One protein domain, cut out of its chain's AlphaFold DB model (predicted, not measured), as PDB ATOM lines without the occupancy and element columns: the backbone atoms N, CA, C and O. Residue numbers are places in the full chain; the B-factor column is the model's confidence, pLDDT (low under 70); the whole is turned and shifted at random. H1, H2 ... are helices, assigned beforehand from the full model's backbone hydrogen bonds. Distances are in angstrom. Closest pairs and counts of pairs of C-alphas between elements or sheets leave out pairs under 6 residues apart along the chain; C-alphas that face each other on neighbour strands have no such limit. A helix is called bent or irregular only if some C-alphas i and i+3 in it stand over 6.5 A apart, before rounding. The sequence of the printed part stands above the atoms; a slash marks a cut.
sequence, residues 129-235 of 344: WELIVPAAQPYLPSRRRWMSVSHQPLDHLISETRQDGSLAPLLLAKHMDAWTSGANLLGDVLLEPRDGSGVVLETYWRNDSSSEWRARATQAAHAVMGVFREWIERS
ATOM      1  N   TRP A 129      99.210 140.079 117.288       77.25
ATOM      2  CA  TRP A 129      98.913 141.488 117.514       77.25
ATOM      3  C   TRP A 129      97.422 141.749 117.753       77.25
ATOM      4  O   TRP A 129      97.085 142.773 118.355       77.25
ATOM      5  N   GLU A 130      96.539 140.821 117.363       72.94
ATOM      6  CA  GLU A 130      95.097 140.929 117.592       72.94
ATOM      7  C   GLU A 130      94.735 140.792 119.086       72.94
ATOM      8  O   GLU A 130      93.652 141.190 119.519       72.94
ATOM      9  N   LEU A 131      95.664 140.324 119.925       71.56
ATOM     10  CA  LEU A 131      95.481 140.334 121.377       71.56
ATOM     11  C   LEU A 131      95.569 141.746 121.979       71.56
ATOM     12  O   LEU A 131      95.002 141.985 123.045       71.56
ATOM     13  N   ILE A 132      96.258 142.683 121.315       71.44
ATOM     14  CA  ILE A 132      96.462 144.057 121.806       71.44
ATOM     15  C   ILE A 132      95.661 145.071 120.983       71.44
ATOM     16  O   ILE A 132      94.971 145.920 121.546       71.44
ATOM     17  N   VAL A 133      95.742 145.000 119.652       64.62
ATOM     18  CA  VAL A 133      95.246 146.051 118.745       64.62
ATOM     19  C   VAL A 133      93.700 146.139 118.731       64.62
ATOM     20  O   VAL A 133      93.157 147.220 118.960       64.62
ATOM     21  N   PRO A 134      92.952 145.036 118.565       53.69
ATOM     22  CA  PRO A 134      91.503 144.968 118.760       53.69
ATOM     23  C   PRO A 134      91.051 145.141 120.210       53.69
ATOM     24  O   PRO A 134      89.988 145.707 120.447       53.69
ATOM     25  N   ALA A 135      91.837 144.712 121.205       50.41
ATOM     26  CA  ALA A 135      91.516 144.952 122.616       50.41
ATOM     27  C   ALA A 135      91.524 146.451 122.987       50.41
ATOM     28  O   ALA A 135      90.960 146.826 124.018       50.41
ATOM     29  N   ALA A 136      92.112 147.306 122.144       50.09
ATOM     30  CA  ALA A 136      92.020 148.762 122.221       50.09
ATOM     31  C   ALA A 136      90.801 149.343 121.463       50.09
ATOM     32  O   ALA A 136      90.535 150.542 121.558       50.09
ATOM     33  N   GLN A 137      90.031 148.525 120.728       51.12
ATOM     34  CA  GLN A 137      88.829 148.961 120.012       51.12
ATOM     35  C   GLN A 137      87.559 148.816 120.879       51.12
ATOM     36  O   GLN A 137      87.267 147.736 121.397       51.12
ATOM     37  N   PRO A 138      86.729 149.869 120.997       49.75
ATOM     38  CA  PRO A 138      85.620 149.932 121.959       49.75
ATOM     39  C   PRO A 138      84.399 149.032 121.662       49.75
ATOM     40  O   PRO A 138      83.402 149.106 122.387       49.75
ATOM     41  N   TYR A 139      84.439 148.179 120.630       46.91
ATOM     42  CA  TYR A 139      83.260 147.474 120.101       46.91
ATOM     43  C   TYR A 139      83.295 145.938 120.212       46.91
ATOM     44  O   TYR A 139      82.364 145.282 119.749       46.91
ATOM     45  N   LEU A 140      84.317 145.338 120.833       47.81
ATOM     46  CA  LEU A 140      84.427 143.875 120.912       47.81
ATOM     47  C   LEU A 140      83.605 143.227 122.049       47.81
ATOM     48  O   LEU A 140      83.384 143.848 123.093       47.81
ATOM     49  N   PRO A 141      83.215 141.937 121.915       43.53
ATOM     50  CA  PRO A 141      82.502 141.160 122.946       43.53
ATOM     51  C   PRO A 141      83.223 141.074 124.305       43.53
ATOM     52  O   PRO A 141      82.600 140.807 125.332       43.53
ATOM     53  N   SER A 142      84.528 141.359 124.335       47.44
ATOM     54  CA  SER A 142      85.354 141.501 125.539       47.44
ATOM     55  C   SER A 142      84.965 142.696 126.422       47.44
ATOM     56  O   SER A 142      85.402 142.752 127.571       47.44
ATOM     57  N   ARG A 143      84.083 143.602 125.969       46.97
ATOM     58  CA  ARG A 143      83.632 144.807 126.694       46.97
ATOM     59  C   ARG A 143      83.159 144.546 128.129       46.97
ATOM     60  O   ARG A 143      83.407 145.378 128.991       46.97
ATOM     61  N   ARG A 144      82.520 143.407 128.437       50.34
ATOM     62  CA  ARG A 144      82.102 143.095 129.827       50.34
ATOM     63  C   ARG A 144      83.283 142.807 130.762       50.34
ATOM     64  O   ARG A 144      83.268 143.294 131.886       50.34
ATOM     65  N   ARG A 145      84.310 142.086 130.293       51.41
ATOM     66  CA  ARG A 145      85.559 141.829 131.043       51.41
ATOM     67  C   ARG A 145      86.470 143.069 131.049       51.41
ATOM     68  O   ARG A 145      87.171 143.331 132.014       51.41
ATOM     69  N   TRP A 146      86.390 143.883 129.999       51.12
ATOM     70  CA  TRP A 146      87.092 145.161 129.845       51.12
ATOM     71  C   TRP A 146      86.541 146.257 130.781       51.12
ATOM     72  O   TRP A 146      87.307 146.999 131.388       51.12
ATOM     73  N   MET A 147      85.215 146.325 130.970       47.81
ATOM     74  CA  MET A 147      84.559 147.270 131.892       47.81
ATOM     75  C   MET A 147      84.766 146.928 133.379       47.81
ATOM     76  O   MET A 147      84.729 147.832 134.214       47.81
ATOM     77  N   SER A 148      85.013 145.660 133.735       52.19
ATOM     78  CA  SER A 148      85.368 145.282 135.116       52.19
ATOM     79  C   SER A 148      86.826 145.613 135.463       52.19
ATOM     80  O   SER A 148      87.117 145.990 136.591       52.19
ATOM     81  N   VAL A 149      87.728 145.545 134.478       52.88
ATOM     82  CA  VAL A 149      89.165 145.874 134.591       52.88
ATOM     83  C   VAL A 149      89.419 147.397 134.529       52.88
ATOM     84  O   VAL A 149      90.452 147.900 134.977       52.88
ATOM     85  N   SER A 150      88.489 148.193 133.988       54.66
ATOM     86  CA  SER A 150      88.716 149.629 133.766       54.66
ATOM     87  C   SER A 150      88.747 150.479 135.045       54.66
ATOM     88  O   SER A 150      89.443 151.494 135.049       54.66
ATOM     89  N   HIS A 151      88.081 150.054 136.124       64.12
ATOM     90  CA  HIS A 151      87.908 150.840 137.359       64.12
ATOM     91  C   HIS A 151      88.942 150.551 138.455       64.12
ATOM     92  O   HIS A 151      88.975 151.253 139.464       64.12
ATOM     93  N   GLN A 152      89.771 149.522 138.287       71.75
ATOM     94  CA  GLN A 152      90.749 149.151 139.301       71.75
ATOM     95  C   GLN A 152      92.035 149.992 139.192       71.75
ATOM     96  O   GLN A 152      92.428 150.372 138.081       71.75
ATOM     97  N   PRO A 153      92.711 150.274 140.325       85.12
ATOM     98  CA  PRO A 153      94.025 150.911 140.330       85.12
ATOM     99  C   PRO A 153      95.048 150.116 139.509       85.12
ATOM    100  O   PRO A 153      95.014 148.886 139.500       85.12
ATOM    101  N   LEU A 154      95.990 150.807 138.858       86.00
ATOM    102  CA  LEU A 154      97.005 150.173 138.005       86.00
ATOM    103  C   LEU A 154      97.799 149.083 138.743       86.00
ATOM    104  O   LEU A 154      98.001 148.007 138.191       86.00
ATOM    105  N   ASP A 155      98.190 149.330 139.994       88.88
ATOM    106  CA  ASP A 155      98.960 148.367 140.790       88.88
ATOM    107  C   ASP A 155      98.200 147.051 141.003       88.88
ATOM    108  O   ASP A 155      98.788 145.970 140.942       88.88
ATOM    109  N   HIS A 156      96.879 147.135 141.182       88.56
ATOM    110  CA  HIS A 156      96.018 145.962 141.292       88.56
ATOM    111  C   HIS A 156      95.998 145.177 139.981       88.56
ATOM    112  O   HIS A 156      96.219 143.969 139.979       88.56
ATOM    113  N   LEU A 157      95.826 145.874 138.855       86.38
ATOM    114  CA  LEU A 157      95.807 145.255 137.531       86.38
ATOM    115  C   LEU A 157      97.131 144.578 137.175       86.38
ATOM    116  O   LEU A 157      97.139 143.496 136.590       86.38
ATOM    117  N   ILE A 158      98.256 145.193 137.538       90.19
ATOM    118  CA  ILE A 158      99.586 144.605 137.355       90.19
ATOM    119  C   ILE A 158      99.736 143.356 138.224       90.19
ATOM    120  O   ILE A 158     100.215 142.332 137.737       90.19
ATOM    121  N   SER A 159      99.312 143.417 139.490       90.88
ATOM    122  CA  SER A 159      99.346 142.264 140.394       90.88
ATOM    123  C   SER A 159      98.515 141.098 139.852       90.88
ATOM    124  O   SER A 159      99.023 139.981 139.763       90.88
ATOM    125  N   GLU A 160      97.275 141.352 139.430       88.44
ATOM    126  CA  GLU A 160      96.416 140.339 138.808       88.44
ATOM    127  C   GLU A 160      97.039 139.778 137.529       88.44
ATOM    128  O   GLU A 160      97.073 138.568 137.347       88.44
ATOM    129  N   THR A 161      97.604 140.628 136.669       88.31
ATOM    130  CA  THR A 161      98.248 140.197 135.415       88.31
ATOM    131  C   THR A 161      99.476 139.317 135.656       88.31
ATOM    132  O   THR A 161      99.773 138.401 134.886       88.31
ATOM    133  N   ARG A 162     100.217 139.570 136.734       89.75
ATOM    134  CA  ARG A 162     101.352 138.726 137.120       89.75
ATOM    135  C   ARG A 162     100.908 137.358 137.629       89.75
ATOM    136  O   ARG A 162     101.619 136.385 137.387       89.75
ATOM    137  N   GLN A 163      99.749 137.285 138.284       88.62
ATOM    138  CA  GLN A 163      99.127 136.032 138.727       88.62
ATOM    139  C   GLN A 163      98.486 135.269 137.556       88.62
ATOM    140  O   GLN A 163      98.681 134.062 137.431       88.62
ATOM    141  N   ASP A 164      97.779 135.973 136.670       86.12
ATOM    142  CA  ASP A 164      97.155 135.456 135.453       86.12
ATOM    143  C   ASP A 164      97.717 136.171 134.215       86.12
ATOM    144  O   ASP A 164      97.239 137.223 133.777       86.12
ATOM    145  N   GLY A 165      98.727 135.549 133.603       83.25
ATOM    146  CA  GLY A 165      99.388 136.075 132.406       83.25
ATOM    147  C   GLY A 165      98.474 136.255 131.191       83.25
ATOM    148  O   GLY A 165      98.848 136.980 130.270       83.25
ATOM    149  N   SER A 166      97.286 135.638 131.174       82.56
ATOM    150  CA  SER A 166      96.316 135.817 130.088       82.56
ATOM    151  C   SER A 166      95.706 137.225 130.061       82.56
ATOM    152  O   SER A 166      95.149 137.635 129.042       82.56
ATOM    153  N   LEU A 167      95.852 137.994 131.147       84.31
ATOM    154  CA  LEU A 167      95.376 139.375 131.251       84.31
ATOM    155  C   LEU A 167      96.350 140.402 130.659       84.31
ATOM    156  O   LEU A 167      95.949 141.542 130.414       84.31
ATOM    157  N   ALA A 168      97.602 140.017 130.381       88.19
ATOM    158  CA  ALA A 168      98.625 140.942 129.892       88.19
ATOM    159  C   ALA A 168      98.204 141.704 128.626       88.19
ATOM    160  O   ALA A 168      98.312 142.931 128.633       88.19
ATOM    161  N   PRO A 169      97.633 141.069 127.584       85.38
ATOM    162  CA  PRO A 169      97.219 141.805 126.395       85.38
ATOM    163  C   PRO A 169      96.149 142.868 126.672       85.38
ATOM    164  O   PRO A 169      96.193 143.947 126.089       85.38
ATOM    165  N   LEU A 170      95.229 142.615 127.612       80.69
ATOM    166  CA  LEU A 170      94.186 143.573 127.996       80.69
ATOM    167  C   LEU A 170      94.775 144.789 128.723       80.69
ATOM    168  O   LEU A 170      94.401 145.925 128.425       80.69
ATOM    169  N   LEU A 171      95.709 144.562 129.654       85.69
ATOM    170  CA  LEU A 171      96.423 145.639 130.342       85.69
ATOM    171  C   LEU A 171      97.236 146.479 129.346       85.69
ATOM    172  O   LEU A 171      97.167 147.708 129.372       85.69
ATOM    173  N   LEU A 172      97.962 145.823 128.439       87.44
ATOM    174  CA  LEU A 172      98.778 146.482 127.421       87.44
ATOM    175  C   LEU A 172      97.930 147.274 126.421       87.44
ATOM    176  O   LEU A 172      98.307 148.383 126.052       87.44
ATOM    177  N   ALA A 173      96.766 146.759 126.030       81.19
ATOM    178  CA  ALA A 173      95.825 147.479 125.179       81.19
ATOM    179  C   ALA A 173      95.267 148.735 125.870       81.19
ATOM    180  O   ALA A 173      95.203 149.801 125.261       81.19
ATOM    181  N   LYS A 174      94.915 148.639 127.160       80.00
ATOM    182  CA  LYS A 174      94.431 149.779 127.961       80.00
ATOM    183  C   LYS A 174      95.500 150.863 128.134       80.00
ATOM    184  O   LYS A 174      95.177 152.046 128.155       80.00
ATOM    185  N   HIS A 175      96.760 150.459 128.275       83.69
ATOM    186  CA  HIS A 175      97.892 151.345 128.550       83.69
ATOM    187  C   HIS A 175      98.843 151.476 127.353       83.69
ATOM    188  O   HIS A 175     100.056 151.582 127.537       83.69
ATOM    189  N   MET A 176      98.296 151.479 126.131       81.44
ATOM    190  CA  MET A 176      99.076 151.434 124.891       81.44
ATOM    191  C   MET A 176     100.120 152.549 124.786       81.44
ATOM    192  O   MET A 176     101.292 152.270 124.545       81.44
ATOM    193  N   ASP A 177      99.737 153.795 125.057       78.75
ATOM    194  CA  ASP A 177     100.665 154.935 125.017       78.75
ATOM    195  C   ASP A 177     101.792 154.807 126.056       78.75
ATOM    196  O   ASP A 177     102.923 155.239 125.830       78.75
ATOM    197  N   ALA A 178     101.504 154.182 127.202       84.19
ATOM    198  CA  ALA A 178     102.462 154.054 128.289       84.19
ATOM    199  C   ALA A 178     103.588 153.083 127.920       84.19
ATOM    200  O   ALA A 178     104.759 153.407 128.113       84.19
ATOM    201  N   TRP A 179     103.254 151.919 127.352       86.44
ATOM    202  CA  TRP A 179     104.275 150.933 126.999       86.44
ATOM    203  C   TRP A 179     104.918 151.196 125.632       86.44
ATOM    204  O   TRP A 179     106.119 151.012 125.473       86.44
ATOM    205  N   THR A 180     104.186 151.718 124.649       86.38
ATOM    206  CA  THR A 180     104.802 152.034 123.345       86.38
ATOM    207  C   THR A 180     105.904 153.088 123.476       86.38
ATOM    208  O   THR A 180     106.907 153.005 122.774       86.38
ATOM    209  N   SER A 181     105.803 153.998 124.453       88.19
ATOM    210  CA  SER A 181     106.861 154.972 124.748       88.19
ATOM    211  C   SER A 181     108.186 154.355 125.219       88.19
ATOM    212  O   SER A 181     109.240 154.953 125.023       88.19
ATOM    213  N   GLY A 182     108.155 153.175 125.846       90.00
ATOM    214  CA  GLY A 182     109.344 152.479 126.351       90.00
ATOM    215  C   GLY A 182     109.829 151.342 125.461       90.00
ATOM    216  O   GLY A 182     110.881 150.756 125.720       90.00
ATOM    217  N   ALA A 183     109.061 150.997 124.434       90.44
ATOM    218  CA  ALA A 183     109.311 149.849 123.585       90.44
ATOM    219  C   ALA A 183     110.080 150.263 122.311       90.44
ATOM    220  O   ALA A 183     109.689 150.007 121.173       90.44
ATOM    221  N   ASN A 184     111.226 150.898 122.549       92.75
ATOM    222  CA  ASN A 184     112.205 151.358 121.562       92.75
ATOM    223  C   ASN A 184     113.544 150.609 121.737       92.75
ATOM    224  O   ASN A 184     113.665 149.685 122.549       92.75
ATOM    225  N   LEU A 185     114.569 151.003 120.974       94.69
ATOM    226  CA  LEU A 185     115.904 150.389 121.028       94.69
ATOM    227  C   LEU A 185     116.924 151.202 121.845       94.69
ATOM    228  O   LEU A 185     118.087 150.806 121.909       94.69
ATOM    229  N   LEU A 186     116.505 152.305 122.485       94.62
ATOM    230  CA  LEU A 186     117.345 153.145 123.355       94.62
ATOM    231  C   LEU A 186     117.686 152.445 124.679       94.62
ATOM    232  O   LEU A 186     118.805 152.577 125.194       94.62
ATOM    233  N   GLY A 187     116.713 151.710 125.220       93.88
ATOM    234  CA  GLY A 187     116.866 150.845 126.388       93.88
ATOM    235  C   GLY A 187     117.266 149.411 126.029       93.88
ATOM    236  O   GLY A 187     117.778 149.134 124.943       93.88
ATOM    237  N   ASP A 188     117.002 148.483 126.948       94.56
ATOM    238  CA  ASP A 188     117.282 147.048 126.781       94.56
ATOM    239  C   ASP A 188     116.043 146.150 126.766       94.56
ATOM    240  O   ASP A 188     116.153 144.926 126.689       94.56
ATOM    241  N   VAL A 189     114.853 146.747 126.806       94.56
ATOM    242  CA  VAL A 189     113.590 146.021 126.985       94.56
ATOM    243  C   VAL A 189     113.272 145.090 125.820       94.56
ATOM    244  O   VAL A 189     112.632 144.062 126.015       94.56
ATOM    245  N   LEU A 190     113.747 145.395 124.618       95.50
ATOM    246  CA  LEU A 190     113.541 144.554 123.438       95.50
ATOM    247  C   LEU A 190     114.737 143.649 123.134       95.50
ATOM    248  O   LEU A 190     114.775 143.031 122.076       95.50
ATOM    249  N   LEU A 191     115.734 143.590 124.017       96.25
ATOM    250  CA  LEU A 191     117.009 142.924 123.760       96.25
ATOM    251  C   LEU A 191     117.206 141.723 124.676       96.25
ATOM    252  O   LEU A 191     116.701 141.680 125.801       96.25
ATOM    253  N   GLU A 192     117.985 140.756 124.211       95.94
ATOM    254  CA  GLU A 192     118.438 139.649 125.040       95.94
ATOM    255  C   GLU A 192     119.897 139.281 124.733       95.94
ATOM    256  O   GLU A 192     120.222 139.075 123.565       95.94
ATOM    257  N   PRO A 193     120.780 139.150 125.742       94.75
ATOM    258  CA  PRO A 193     120.528 139.507 127.137       94.75
ATOM    259  C   PRO A 193     120.282 141.014 127.285       94.75
ATOM    260  O   PRO A 193     120.676 141.814 126.434       94.75
ATOM    261  N   ARG A 194     119.625 141.392 128.381       93.31
ATOM    262  CA  ARG A 194     119.513 142.797 128.772       93.31
ATOM    263  C   ARG A 194     120.904 143.323 129.126       93.31
ATOM    264  O   ARG A 194     121.696 142.600 129.727       93.31
ATOM    265  N   ASP A 195     121.202 144.558 128.733       90.25
ATOM    266  CA  ASP A 195     122.520 145.175 128.947       90.25
ATOM    267  C   ASP A 195     122.596 146.018 130.234       90.25
ATOM    268  O   ASP A 195     123.655 146.555 130.551       90.25
ATOM    269  N   GLY A 196     121.488 146.122 130.976       89.00
ATOM    270  CA  GLY A 196     121.386 146.871 132.226       89.00
ATOM    271  C   GLY A 196     120.996 148.340 132.049       89.00
ATOM    272  O   GLY A 196     120.790 149.023 133.048       89.00
ATOM    273  N   SER A 197     120.849 148.836 130.814       89.00
ATOM    274  CA  SER A 197     120.368 150.201 130.548       89.00
ATOM    275  C   SER A 197     118.911 150.422 130.948       89.00
ATOM    276  O   SER A 197     118.497 151.565 131.134       89.00
ATOM    277  N   GLY A 198     118.141 149.346 131.122       91.50
ATOM    278  CA  GLY A 198     116.766 149.430 131.582       91.50
ATOM    279  C   GLY A 198     115.805 149.988 130.532       91.50
ATOM    280  O   GLY A 198     116.040 149.949 129.324       91.50
ATOM    281  N   VAL A 199     114.667 150.475 131.020       93.31
ATOM    282  CA  VAL A 199     113.618 151.084 130.196       93.31
ATOM    283  C   VAL A 199     113.978 152.550 129.955       93.31
ATOM    284  O   VAL A 199     114.148 153.297 130.916       93.31
ATOM    285  N   VAL A 200     114.020 152.970 128.691       94.00
ATOM    286  CA  VAL A 200     114.137 154.383 128.301       94.00
ATOM    287  C   VAL A 200     112.810 154.809 127.687       94.00
ATOM    288  O   VAL A 200     112.408 154.262 126.662       94.00
ATOM    289  N   LEU A 201     112.114 155.746 128.329       91.56
ATOM    290  CA  LEU A 201     110.809 156.223 127.878       91.56
ATOM    291  C   LEU A 201     110.974 157.444 126.970       91.56
ATOM    292  O   LEU A 201     111.480 158.477 127.401       91.56
ATOM    293  N   GLU A 202     110.444 157.386 125.756       89.75
ATOM    294  CA  GLU A 202     110.291 158.543 124.868       89.75
ATOM    295  C   GLU A 202     109.033 159.351 125.237       89.75
ATOM    296  O   GLU A 202     108.165 159.624 124.409       89.75
ATOM    297  N   THR A 203     108.916 159.723 126.515       83.50
ATOM    298  CA  THR A 203     107.871 160.632 127.005       83.50
ATOM    299  C   THR A 203     108.480 161.980 127.339       83.50
ATOM    300  O   THR A 203     109.365 162.090 128.183       83.50
ATOM    301  N   TYR A 204     107.975 163.024 126.688       82.19
ATOM    302  CA  TYR A 204     108.453 164.383 126.893       82.19
ATOM    303  C   TYR A 204     107.322 165.267 127.397       82.19
ATOM    304  O   TYR A 204     106.192 165.216 126.906       82.19
ATOM    305  N   TRP A 205     107.631 166.091 128.391       78.69
ATOM    306  CA  TRP A 205     106.637 166.877 129.105       78.69
ATOM    307  C   TRP A 205     106.879 168.362 128.917       78.69
ATOM    308  O   TRP A 205     108.015 168.829 128.933       78.69
ATOM    309  N   ARG A 206     105.798 169.135 128.820       73.94
ATOM    310  CA  ARG A 206     105.904 170.593 128.822       73.94
ATOM    311  C   ARG A 206     106.389 171.081 130.188       73.94
ATOM    312  O   ARG A 206     106.064 170.490 131.218       73.94
ATOM    313  N   ASN A 207     107.083 172.218 130.208       70.38
ATOM    314  CA  ASN A 207     107.564 172.806 131.462       70.38
ATOM    315  C   ASN A 207     106.458 173.227 132.437       70.38
ATOM    316  O   ASN A 207     106.718 173.334 133.630       70.38
ATOM    317  N   ASP A 208     105.234 173.438 131.956       77.00
ATOM    318  CA  ASP A 208     104.069 173.748 132.789       77.00
ATOM    319  C   ASP A 208     103.339 172.501 133.321       77.00
ATOM    320  O   ASP A 208     102.366 172.629 134.062       77.00
ATOM    321  N   SER A 209     103.793 171.288 132.986       80.06
ATOM    322  CA  SER A 209     103.249 170.052 133.555       80.06
ATOM    323  C   SER A 209     103.680 169.873 135.017       80.06
ATOM    324  O   SER A 209     104.857 170.031 135.359       80.06
ATOM    325  N   SER A 210     102.743 169.484 135.890       85.88
ATOM    326  CA  SER A 210     103.053 169.285 137.310       85.88
ATOM    327  C   SER A 210     104.093 168.174 137.497       85.88
ATOM    328  O   SER A 210     104.049 167.132 136.841       85.88
ATOM    329  N   SER A 211     105.074 168.404 138.373       84.56
ATOM    330  CA  SER A 211     106.133 167.427 138.671       84.56
ATOM    331  C   SER A 211     105.563 166.117 139.213       84.56
ATOM    332  O   SER A 211     105.997 165.044 138.805       84.56
ATOM    333  N   GLU A 212     104.547 166.201 140.070       87.81
ATOM    334  CA  GLU A 212     103.871 165.039 140.646       87.81
ATOM    335  C   GLU A 212     103.171 164.184 139.583       87.81
ATOM    336  O   GLU A 212     103.300 162.961 139.582       87.81
ATOM    337  N   TRP A 213     102.456 164.812 138.645       84.50
ATOM    338  CA  TRP A 213     101.788 164.070 137.581       84.50
ATOM    339  C   TRP A 213     102.797 163.419 136.632       84.50
ATOM    340  O   TRP A 213     102.621 162.255 136.280       84.50
ATOM    341  N   ARG A 214     103.889 164.121 136.291       85.81
ATOM    342  CA  ARG A 214     104.993 163.555 135.496       85.81
ATOM    343  C   ARG A 214     105.592 162.326 136.171       85.81
ATOM    344  O   ARG A 214     105.700 161.285 135.536       85.81
ATOM    345  N   ALA A 215     105.911 162.423 137.462       88.06
ATOM    346  CA  ALA A 215     106.462 161.307 138.226       88.06
ATOM    347  C   ALA A 215     105.512 160.098 138.237       88.06
ATOM    348  O   ALA A 215     105.938 158.982 137.949       88.06
ATOM    349  N   ARG A 216     104.213 160.323 138.486       86.81
ATOM    350  CA  ARG A 216     103.191 159.263 138.459       86.81
ATOM    351  C   ARG A 216     103.047 158.625 137.076       86.81
ATOM    352  O   ARG A 216     102.994 157.403 136.981       86.81
ATOM    353  N   ALA A 217     102.998 159.426 136.013       86.12
ATOM    354  CA  ALA A 217     102.878 158.930 134.643       86.12
ATOM    355  C   ALA A 217     104.113 158.115 134.220       86.12
ATOM    356  O   ALA A 217     103.971 157.024 133.673       86.12
ATOM    357  N   THR A 218     105.315 158.599 134.542       90.12
ATOM    358  CA  THR A 218     106.580 157.886 134.311       90.12
ATOM    359  C   THR A 218     106.629 156.567 135.084       90.12
ATOM    360  O   THR A 218     106.950 155.530 134.507       90.12
ATOM    361  N   GLN A 219     106.253 156.565 136.366       91.00
ATOM    362  CA  GLN A 219     106.205 155.346 137.175       91.00
ATOM    363  C   GLN A 219     105.212 154.322 136.607       91.00
ATOM    364  O   GLN A 219     105.547 153.144 136.486       91.00
ATOM    365  N   ALA A 220     104.019 154.773 136.208       89.50
ATOM    366  CA  ALA A 220     103.020 153.927 135.567       89.50
ATOM    367  C   ALA A 220     103.550 153.309 134.264       89.50
ATOM    368  O   ALA A 220     103.420 152.104 134.063       89.50
ATOM    369  N   ALA A 221     104.201 154.103 133.409       91.56
ATOM    370  CA  ALA A 221     104.799 153.616 132.168       91.56
ATOM    371  C   ALA A 221     105.886 152.563 132.421       91.56
ATOM    372  O   ALA A 221     105.851 151.501 131.804       91.56
ATOM    373  N   HIS A 222     106.787 152.780 133.385       94.00
ATOM    374  CA  HIS A 222     107.770 151.766 133.780       94.00
ATOM    375  C   HIS A 222     107.121 150.465 134.267       94.00
ATOM    376  O   HIS A 222     107.582 149.379 133.914       94.00
ATOM    377  N   ALA A 223     106.050 150.562 135.056       93.12
ATOM    378  CA  ALA A 223     105.365 149.395 135.595       93.12
ATOM    379  C   ALA A 223     104.680 148.573 134.486       93.12
ATOM    380  O   ALA A 223     104.854 147.354 134.423       93.12
ATOM    381  N   VAL A 224     103.983 149.239 133.556       92.81
ATOM    382  CA  VAL A 224     103.374 148.589 132.380       92.81
ATOM    383  C   VAL A 224     104.454 148.008 131.459       92.81
ATOM    384  O   VAL A 224     104.297 146.891 130.970       92.81
ATOM    385  N   MET A 225     105.584 148.699 131.275       93.81
ATOM    386  CA  MET A 225     106.728 148.175 130.521       93.81
ATOM    387  C   MET A 225     107.320 146.906 131.135       93.81
ATOM    388  O   MET A 225     107.752 146.019 130.399       93.81
ATOM    389  N   GLY A 226     107.320 146.793 132.465       93.88
ATOM    390  CA  GLY A 226     107.689 145.561 133.158       93.88
ATOM    391  C   GLY A 226     106.785 144.396 132.757       93.88
ATOM    392  O   GLY A 226     107.284 143.350 132.351       93.88
ATOM    393  N   VAL A 227     105.465 144.605 132.766       93.62
ATOM    394  CA  VAL A 227     104.498 143.586 132.324       93.62
ATOM    395  C   VAL A 227     104.682 143.235 130.849       93.62
ATOM    396  O   VAL A 227     104.674 142.058 130.498       93.62
ATOM    397  N   PHE A 228     104.883 144.236 129.987       93.19
ATOM    398  CA  PHE A 228     105.152 144.010 128.568       93.19
ATOM    399  C   PHE A 228     106.378 143.116 128.369       93.19
ATOM    400  O   PHE A 228     106.301 142.119 127.650       93.19
ATOM    401  N   ARG A 229     107.487 143.430 129.053       93.62
ATOM    402  CA  ARG A 229     108.717 142.637 128.998       93.62
ATOM    403  C   ARG A 229     108.483 141.198 129.455       93.62
ATOM    404  O   ARG A 229     108.838 140.272 128.733       93.62
ATOM    405  N   GLU A 230     107.883 141.020 130.631       93.00
ATOM    406  CA  GLU A 230     107.573 139.699 131.191       93.00
ATOM    407  C   GLU A 230     106.700 138.878 130.229       93.00
ATOM    408  O   GLU A 230     106.866 137.667 130.103       93.00
ATOM    409  N   TRP A 231     105.769 139.530 129.529       91.19
ATOM    410  CA  TRP A 231     104.882 138.878 128.576       91.19
ATOM    411  C   TRP A 231     105.611 138.423 127.306       91.19
ATOM    412  O   TRP A 231     105.458 137.266 126.910       91.19
ATOM    413  N   ILE A 232     106.452 139.273 126.702       91.75
ATOM    414  CA  ILE A 232     107.214 138.887 125.502       91.75
ATOM    415  C   ILE A 232     108.290 137.835 125.797       91.75
ATOM    416  O   ILE A 232     108.638 137.065 124.909       91.75
ATOM    417  N   GLU A 233     108.806 137.754 127.028       92.38
ATOM    418  CA  GLU A 233     109.766 136.714 127.435       92.38
ATOM    419  C   GLU A 233     109.137 135.322 127.536       92.38
ATOM    420  O   GLU A 233     109.817 134.318 127.322       92.38
ATOM    421  N   ARG A 234     107.835 135.240 127.835       90.06
ATOM    422  CA  ARG A 234     107.110 133.959 127.916       90.06
ATOM    423  C   ARG A 234     106.866 133.329 126.548       90.06
ATOM    424  O   ARG A 234     106.548 132.144 126.480       90.06
ATOM    425  N   SER A 235     106.991 134.104 125.472       86.75
ATOM    426  CA  SER A 235     106.776 133.630 124.110       86.75
ATOM    427  C   SER A 235     108.100 133.542 123.351       86.75
ATOM    428  O   SER A 235     108.827 134.530 123.273       86.75
TER     429      SER A 235
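This is residues 129 to 235 of the 344 residues of an uncharacterized protein of Corallococcus coralloides (UniProt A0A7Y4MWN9). The later part of one long helix, H5, packs on the hairpin of H2 and H3 in an up-and-down bundle, each helix running against the one before; short H4 packs on H5, and H1 lies far out near H3. A long loop, residues 181 to 210, joins H4 to H5. The printed part has 107 residues, 55 of them in the five named helices, H1 to H5 in order along the chain, with no named strand; the class is all helix, and the whole is compact, with a radius of gyration of the C-alphas of 14.4 A and spans of 38 by 38 by 22 A.

H5, residues 211 to 233, touches H2, residues 154 to 163, with residues 220 to 227 alone, at a shallow tilt of 13 degrees, the same way; the closest C-alphas, of Ile 158 and Val 227, are 7.1 A apart. With residues 224 to 231 alone it touches H3, residues 165 to 174, at a steep tilt of 41 degrees, opposite ways; closest C-alphas Ala 168 and Trp 231, 6.7 A. H4, residues 176 to 180, touches H5; closest C-alphas Ala 178 and Ala 221, 4.5 A. H1, residues 143 to 149, is apart from H5. O i to N i+4 pairs are within hydrogen-bond range throughout H1, H2, H4 and H5, and 4 of 6 in H3.

H5 runs 32.9 A from C-alpha 211 at (106.133, 167.427, 138.671) to C-alpha 233 at (109.766, 136.714, 127.435). H2 spans 14.3 A; H3, 15.2 A, is irregular, with C-alphas 166 and 169 7.1 A apart.

The farthest C-alphas, of Pro 141 and Asn 207, are 41.3 A apart. The printed part has no cut; residues 133 to 151 have pLDDT under 70.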